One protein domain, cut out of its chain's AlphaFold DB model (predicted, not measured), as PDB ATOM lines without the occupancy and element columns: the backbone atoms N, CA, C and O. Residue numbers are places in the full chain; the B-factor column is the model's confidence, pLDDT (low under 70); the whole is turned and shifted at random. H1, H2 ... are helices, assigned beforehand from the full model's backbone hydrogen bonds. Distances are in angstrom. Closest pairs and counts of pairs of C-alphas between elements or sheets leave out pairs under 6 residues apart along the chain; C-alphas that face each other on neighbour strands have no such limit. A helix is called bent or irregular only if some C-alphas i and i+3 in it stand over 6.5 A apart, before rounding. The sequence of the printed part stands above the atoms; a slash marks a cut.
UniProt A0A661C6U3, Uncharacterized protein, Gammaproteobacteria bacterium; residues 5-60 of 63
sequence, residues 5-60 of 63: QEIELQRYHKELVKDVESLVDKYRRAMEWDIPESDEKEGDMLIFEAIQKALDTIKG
ATOM      1  N   GLN A   5     -33.142  38.258  56.975       80.00
ATOM      2  CA  GLN A   5     -32.668  37.149  56.149       80.00
ATOM      3  C   GLN A   5     -33.406  35.833  56.439       80.00
ATOM      4  O   GLN A   5     -33.759  35.115  55.508       80.00
ATOM      5  N   GLU A   6     -33.687  35.523  57.706       82.69
ATOM      6  CA  GLU A   6     -34.451  34.327  58.082       82.69
ATOM      7  C   GLU A   6     -35.902  34.406  57.594       82.69
ATOM      8  O   GLU A   6     -36.441  33.412  57.117       82.69
ATOM      9  N   ILE A   7     -36.525  35.587  57.662       85.00
ATOM     10  CA  ILE A   7     -37.898  35.797  57.178       85.00
ATOM     11  C   ILE A   7     -37.979  35.587  55.662       85.00
ATOM     12  O   ILE A   7     -38.892  34.912  55.186       85.00
ATOM     13  N   GLU A   8     -37.025  36.130  54.906       86.69
ATOM     14  CA  GLU A   8     -36.952  35.907  53.459       86.69
ATOM     15  C   GLU A   8     -36.705  34.426  53.142       86.69
ATOM     16  O   GLU A   8     -37.422  33.845  52.328       86.69
ATOM     17  N   LEU A   9     -35.797  33.757  53.858       87.50
ATOM     18  CA  LEU A   9     -35.545  32.326  53.664       87.50
ATOM     19  C   LEU A   9     -36.791  31.464  53.944       87.50
ATOM     20  O   LEU A   9     -37.064  30.518  53.208       87.50
ATOM     21  N   GLN A  10     -37.585  31.806  54.962       86.06
ATOM     22  CA  GLN A  10     -38.854  31.127  55.247       86.06
ATOM     23  C   GLN A  10     -39.875  31.293  54.111       86.06
ATOM     24  O   GLN A  10     -40.623  30.358  53.822       86.06
ATOM     25  N   ARG A  11     -39.897  32.444  53.420       86.81
ATOM     26  CA  ARG A  11     -40.745  32.634  52.226       86.81
ATOM     27  C   ARG A  11     -40.314  31.715  51.084       86.81
ATOM     28  O   ARG A  11     -41.174  31.117  50.440       86.81
ATOM     29  N   TYR A  12     -39.006  31.558  50.893       92.94
ATOM     30  CA  TYR A  12     -38.422  30.691  49.867       92.94
ATOM     31  C   TYR A  12     -38.430  29.201  50.224       92.94
ATOM     32  O   TYR A  12     -38.181  28.369  49.356       92.94
ATOM     33  N   HIS A  13     -38.775  28.823  51.458       91.38
ATOM     34  CA  HIS A  13     -38.742  27.425  51.892       91.38
ATOM     35  C   HIS A  13     -39.581  26.496  51.001       91.38
ATOM     36  O   HIS A  13     -39.165  25.382  50.703       91.38
ATOM     37  N   LYS A  14     -40.735  26.965  50.509       90.38
ATOM     38  CA  LYS A  14     -41.568  26.185  49.577       90.38
ATOM     39  C   LYS A  14     -40.896  25.942  48.226       90.38
ATOM     40  O   LYS A  14     -41.156  24.917  47.610       90.38
ATOM     41  N   GLU A  15     -40.091  26.885  47.748       94.94
ATOM     42  CA  GLU A  15     -39.328  26.729  46.504       94.94
ATOM     43  C   GLU A  15     -38.153  25.782  46.731       94.94
ATOM     44  O   GLU A  15     -37.984  24.836  45.972       94.94
ATOM     45  N   LEU A  16     -37.460  25.926  47.864       94.12
ATOM     46  CA  LEU A  16     -36.398  25.010  48.269       94.12
ATOM     47  C   LEU A  16     -36.881  23.552  48.345       94.12
ATOM     48  O   LEU A  16     -36.183  22.653  47.889       94.12
ATOM     49  N   VAL A  17     -38.078  23.303  48.891       94.38
ATOM     50  CA  VAL A  17     -38.669  21.952  48.917       94.38
ATOM     51  C   VAL A  17     -38.864  21.408  47.499       94.38
ATOM     52  O   VAL A  17     -38.456  20.282  47.234       94.38
ATOM     53  N   LYS A  18     -39.404  22.209  46.572       95.06
ATOM     54  CA  LYS A  18     -39.598  21.797  45.170       95.06
ATOM     55  C   LYS A  18     -38.285  21.510  44.449       95.06
ATOM     56  O   LYS A  18     -38.216  20.596  43.625       95.06
ATOM     57  N   ASP A  19     -37.250  22.285  44.746       95.19
ATOM     58  CA  ASP A  19     -35.924  22.068  44.176       95.19
ATOM     59  C   ASP A  19     -35.342  20.736  44.662       95.19
ATOM     60  O   ASP A  19     -34.798  19.970  43.866       95.19
ATOM     61  N   VAL A  20     -35.520  20.407  45.946       94.75
ATOM     62  CA  VAL A  20     -35.109  19.110  46.504       94.75
ATOM     63  C   VAL A  20     -35.930  17.960  45.913       94.75
ATOM     64  O   VAL A  20     -35.340  16.959  45.517       94.75
ATOM     65  N   GLU A  21     -37.251  18.098  45.771       92.94
ATOM     66  CA  GLU A  21     -38.102  17.107  45.082       92.94
ATOM     67  C   GLU A  21     -37.621  16.864  43.642       92.94
ATOM     68  O   GLU A  21     -37.459  15.723  43.212       92.94
ATOM     69  N   SER A  22     -37.280  17.934  42.922       93.94
ATOM     70  CA  SER A  22     -36.753  17.847  41.555       93.94
ATOM     71  C   SER A  22     -35.392  17.143  41.487       93.94
ATOM     72  O   SER A  22     -35.087  16.469  40.500       93.94
ATOM     73  N   LEU A  23     -34.557  17.277  42.525       93.19
ATOM     74  CA  LEU A  23     -33.310  16.517  42.641       93.19
ATOM     75  C   LEU A  23     -33.583  15.027  42.852       93.19
ATOM     76  O   LEU A  23     -32.917  14.212  42.210       93.19
ATOM     77  N   VAL A  24     -34.560  14.669  43.690       90.62
ATOM     78  CA  VAL A  24     -34.947  13.264  43.885       90.62
ATOM     79  C   VAL A  24     -35.413  12.655  42.570       90.62
ATOM     80  O   VAL A  24     -34.853  11.649  42.139       90.62
ATOM     81  N   ASP A  25     -36.330  13.318  41.867       88.56
ATOM     82  CA  ASP A  25     -36.834  12.866  40.567       88.56
ATOM     83  C   ASP A  25     -35.713  12.683  39.536       88.56
ATOM     84  O   ASP A  25     -35.696  11.709  38.777       88.56
ATOM     85  N   LYS A  26     -34.749  13.611  39.504       90.75
ATOM     86  CA  LYS A  26     -33.583  13.529  38.615       90.75
ATOM     87  C   LYS A  26     -32.782  12.254  38.874       90.75
ATOM     88  O   LYS A  26     -32.425  11.564  37.918       90.75
ATOM     89  N   TYR A  27     -32.481  11.955  40.134       88.62
ATOM     90  CA  TYR A  27     -31.673  10.789  40.489       88.62
ATOM     91  C   TYR A  27     -32.464   9.481  40.415       88.62
ATOM     92  O   TYR A  27     -31.889   8.473  40.005       88.62
ATOM     93  N   ARG A  28     -33.776   9.502  40.678       84.31
ATOM     94  CA  ARG A  28     -34.673   8.361  40.444       84.31
ATOM     95  C   ARG A  28     -34.633   7.935  38.979       84.31
ATOM     96  O   ARG A  28     -34.434   6.762  38.687       84.31
ATOM     97  N   ARG A  29     -34.748   8.895  38.051       83.62
ATOM     98  CA  ARG A  29     -34.669   8.633  36.602       83.62
ATOM     99  C   ARG A  29     -33.283   8.174  36.160       83.62
ATOM    100  O   ARG A  29     -33.188   7.263  35.354       83.62
ATOM    101  N   ALA A  30     -32.223   8.808  36.663       78.50
ATOM    102  CA  ALA A  30     -30.852   8.507  36.246       78.50
ATOM    103  C   ALA A  30     -30.367   7.124  36.692       78.50
ATOM    104  O   ALA A  30     -29.499   6.548  36.046       78.50
ATOM    105  N   MET A  31     -30.886   6.617  37.809       72.00
ATOM    106  CA  MET A  31     -30.471   5.324  38.338       72.00
ATOM    107  C   MET A  31     -31.186   4.136  37.685       72.00
ATOM    108  O   MET A  31     -30.815   3.022  38.030       72.00
ATOM    109  N   GLU A  32     -32.155   4.369  36.774       62.56
ATOM    110  CA  GLU A  32     -32.870   3.343  35.985       62.56
ATOM    111  C   GLU A  32     -32.996   2.022  36.755       62.56
ATOM    112  O   GLU A  32     -32.428   1.016  36.342       62.56
ATOM    113  N   TRP A  33     -33.623   2.061  37.943       64.38
ATOM    114  CA  TRP A  33     -33.631   0.935  38.882       64.38
ATOM    115  C   TRP A  33     -34.340  -0.250  38.222       64.38
ATOM    116  O   TRP A  33     -35.552  -0.413  38.341       64.38
ATOM    117  N   ASP A  34     -33.577  -1.079  37.517       54.88
ATOM    118  CA  ASP A  34     -34.018  -2.281  36.808       54.88
ATOM    119  C   ASP A  34     -34.181  -3.427  37.826       54.88
ATOM    120  O   ASP A  34     -33.674  -4.538  37.675       54.88
ATOM    121  N   ILE A  35     -34.834  -3.114  38.948       58.69
ATOM    122  CA  ILE A  35     -35.101  -4.022  40.055       58.69
ATOM    123  C   ILE A  35     -36.614  -4.258  40.056       58.69
ATOM    124  O   ILE A  35     -37.363  -3.390  40.508       58.69
ATOM    125  N   PRO A  36     -37.079  -5.424  39.569       56.22
ATOM    126  CA  PRO A  36     -38.502  -5.744  39.412       56.22
ATOM    127  C   PRO A  36     -39.337  -5.632  40.697       56.22
ATOM    128  O   PRO A  36     -40.562  -5.577  40.631       56.22
ATOM    129  N   GLU A  37     -38.678  -5.625  41.857       59.12
ATOM    130  CA  GLU A  37     -39.280  -5.647  43.192       59.12
ATOM    131  C   GLU A  37     -38.970  -4.393  44.025       59.12
ATOM    132  O   GLU A  37     -39.392  -4.320  45.178       59.12
ATOM    133  N   SER A  38     -38.226  -3.418  43.485       61.59
ATOM    134  CA  SER A  38     -37.885  -2.211  44.242       61.59
ATOM    135  C   SER A  38     -39.133  -1.355  44.419       61.59
ATOM    136  O   SER A  38     -39.678  -0.832  43.447       61.59
ATOM    137  N   ASP A  39     -39.575  -1.183  45.664       68.50
ATOM    138  CA  ASP A  39     -40.586  -0.185  45.997       68.50
ATOM    139  C   ASP A  39     -40.014   1.192  45.624       68.50
ATOM    140  O   ASP A  39     -38.940   1.580  46.092       68.50
ATOM    141  N   GLU A  40     -40.709   1.931  44.758       70.38
ATOM    142  CA  GLU A  40     -40.334   3.291  44.348       70.38
ATOM    143  C   GLU A  40     -40.064   4.184  45.572       70.38
ATOM    144  O   GLU A  40     -39.159   5.020  45.559       70.38
ATOM    145  N   LYS A  41     -40.776   3.938  46.680       78.69
ATOM    146  CA  LYS A  41     -40.573   4.645  47.950       78.69
ATOM    147  C   LYS A  41     -39.252   4.308  48.629       78.69
ATOM    148  O   LYS A  41     -38.677   5.177  49.278       78.69
ATOM    149  N   GLU A  42     -38.775   3.071  48.525       81.94
ATOM    150  CA  GLU A  42     -37.489   2.673  49.106       81.94
ATOM    151  C   GLU A  42     -36.331   3.329  48.344       81.94
ATOM    152  O   GLU A  42     -35.421   3.887  48.961       81.94
ATOM    153  N   GLY A  43     -36.426   3.375  47.011       83.12
ATOM    154  CA  GLY A  43     -35.486   4.117  46.167       83.12
ATOM    155  C   GLY A  43     -35.447   5.609  46.513       83.12
ATOM    156  O   GLY A  43     -34.369   6.188  46.657       83.12
ATOM    157  N   ASP A  44     -36.611   6.223  46.737       86.44
ATOM    158  CA  ASP A  44     -36.699   7.620  47.171       86.44
ATOM    159  C   ASP A  44     -36.006   7.874  48.500       86.44
ATOM    160  O   ASP A  44     -35.255   8.843  48.623       86.44
ATOM    161  N   MET A  45     -36.226   7.008  49.493       88.88
ATOM    162  CA  MET A  45     -35.568   7.143  50.794       88.88
ATOM    163  C   MET A  45     -34.046   7.108  50.653       88.88
ATOM    164  O   MET A  45     -33.366   7.954  51.232       88.88
ATOM    165  N   LEU A  46     -33.509   6.197  49.838       89.38
ATOM    166  CA  LEU A  46     -32.067   6.100  49.597       89.38
ATOM    167  C   LEU A  46     -31.512   7.363  48.925       89.38
ATOM    168  O   LEU A  46     -30.425   7.831  49.274       89.38
ATOM    169  N   ILE A  47     -32.269   7.965  48.005       90.56
ATOM    170  CA  ILE A  47     -31.893   9.238  47.382       90.56
ATOM    171  C   ILE A  47     -31.934  10.383  48.403       90.56
ATOM    172  O   ILE A  47     -31.006  11.195  48.440       90.56
ATOM    173  N   PHE A  48     -32.953  10.448  49.263       92.50
ATOM    174  CA  PHE A  48     -33.020  11.450  50.332       92.50
ATOM    175  C   PHE A  48     -31.836  11.341  51.298       92.50
ATOM    176  O   PHE A  48     -31.228  12.361  51.628       92.50
ATOM    177  N   GLU A  49     -31.470  10.130  51.718       93.25
ATOM    178  CA  GLU A  49     -30.294   9.899  52.565       93.25
ATOM    179  C   GLU A  49     -28.996  10.331  51.873       93.25
ATOM    180  O   GLU A  49     -28.137  10.963  52.493       93.25
ATOM    181  N   ALA A  50     -28.848  10.037  50.580       93.38
ATOM    182  CA  ALA A  50     -27.692  10.470  49.802       93.38
ATOM    183  C   ALA A  50     -27.611  12.004  49.692       93.38
ATOM    184  O   ALA A  50     -26.525  12.571  49.822       93.38
ATOM    185  N   ILE A  51     -28.747  12.686  49.510       94.06
ATOM    186  CA  ILE A  51     -28.818  14.155  49.511       94.06
ATOM    187  C   ILE A  51     -28.422  14.714  50.883       94.06
ATOM    188  O   ILE A  51     -27.650  15.669  50.938       94.06
ATOM    189  N   GLN A  52     -28.894  14.125  51.987       94.50
ATOM    190  CA  GLN A  52     -28.512  14.551  53.340       94.50
ATOM    191  C   GLN A  52     -27.003  14.426  53.569       94.50
ATOM    192  O   GLN A  52     -26.371  15.405  53.959       94.50
ATOM    193  N   LYS A  53     -26.407  13.281  53.214       94.75
ATOM    194  CA  LYS A  53     -24.950  13.087  53.285       94.75
ATOM    195  C   LYS A  53     -24.197  14.113  52.446       94.75
ATOM    196  O   LYS A  53     -23.254  14.720  52.929       94.75
ATOM    197  N   ALA A  54     -24.648  14.381  51.219       94.69
ATOM    198  CA  ALA A  54     -24.030  15.402  50.375       94.69
ATOM    199  C   ALA A  54     -24.075  16.800  51.022       94.69
ATOM    200  O   ALA A  54     -23.108  17.557  50.926       94.69
ATOM    201  N   LEU A  55     -25.172  17.147  51.706       94.75
ATOM    202  CA  LEU A  55     -25.266  18.395  52.467       94.75
ATOM    203  C   LEU A  55     -24.279  18.425  53.637       94.75
ATOM    204  O   LEU A  55     -23.667  19.467  53.869       94.75
ATOM    205  N   ASP A  56     -24.107  17.319  54.355       95.31
ATOM    206  CA  ASP A  56     -23.166  17.224  55.476       95.31
ATOM    207  C   ASP A  56     -21.707  17.316  55.003       95.31
ATOM    208  O   ASP A  56     -20.920  18.072  55.586       95.31
ATOM    209  N   THR A  57     -21.382  16.686  53.869       94.44
ATOM    210  CA  THR A  57     -20.097  16.850  53.177       94.44
ATOM    211  C   THR A  57     -19.832  18.323  52.834       94.44
ATOM    212  O   THR A  57     -18.753  18.840  53.120       94.44
ATOM    213  N   ILE A  58     -20.814  19.037  52.264       94.50
ATOM    214  CA  ILE A  58     -20.674  20.459  51.885       94.50
ATOM    215  C   ILE A  58     -20.534  21.365  53.112       94.50
ATOM    216  O   ILE A  58     -19.766  22.328  53.087       94.50
ATOM    217  N   LYS A  59     -21.258  21.071  54.196       91.56
ATOM    218  CA  LYS A  59     -21.137  21.808  55.463       91.56
ATOM    219  C   LYS A  59     -19.795  21.561  56.160       91.56
ATOM    220  O   LYS A  59     -19.498  22.254  57.130       91.56
ATOM    221  N   GLY A  60     -19.010  20.579  55.710       85.25
ATOM    222  CA  GLY A  60     -17.795  20.135  56.391       85.25
ATOM    223  C   GLY A  60     -18.087  19.454  57.730       85.25
ATOM    224  O   GLY A  60     -17.227  19.440  58.601       85.25
TER     225      GLY A  60
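What this domain is: This is residues 5 to 60 of the 63 residues of an uncharacterized protein of Gammaproteobacteria bacterium (UniProt A0A661C6U3). Picture an uneven V of two long helices, H1 and H2, which meet near the end where the chain passes from one to the other and spread apart toward their free ends. The longer arm is H1, with a kink of 53 degrees near residue 12; the loop between the helices makes the point of the V, where residues 34 to 39 stick out. The printed part has 56 residues with two named helices, H1 then H2, and no named strand; its class is all helix. It is loose, with a radius of gyration of the C-alphas of 14.0 A, and elongated, spanning 46 by 25 by 16 A.

How they stand to each other: Start at Gln 5 and go along H1, residues 5 to 30; its residues 5 to 19 stand free. Where it touches H2, residues 40 to 59, it does so with residues 24 to 28 alone, and H2 with residues 43 to 48 alone. Look there for the closest C-alphas of the two, those of Val 24 and Ile 47, 6.1 A apart. The helices run opposite ways at a steep tilt of 53 degrees. In H2 every O i to N i+4 pair is within hydrogen-bond range; in H1, 20 of 22 are.

Where its parts are: Find C-alpha 5 at (-32.668, 37.149, 56.149); from there H1 runs 34.9 A to C-alpha 30 at (-30.852, 8.507, 36.246). It is irregular: C-alphas 11 and 14 are 7.0 A apart. H2 runs 28.9 A from C-alpha 40 to C-alpha 59 at (-21.137, 21.808, 55.463).

The domain as a whole: The two C-alphas farthest apart are those of Gln 5 and Pro 36, 46.4 A. The link from H1 to H2, nine residues, is short, and the printed part has no cut. Residues 52 to 60, of which 52 to 59 belong to H2, stand free. The mean pLDDT of the printed part is 85.1; look at residues 32 to 39 for values under 70.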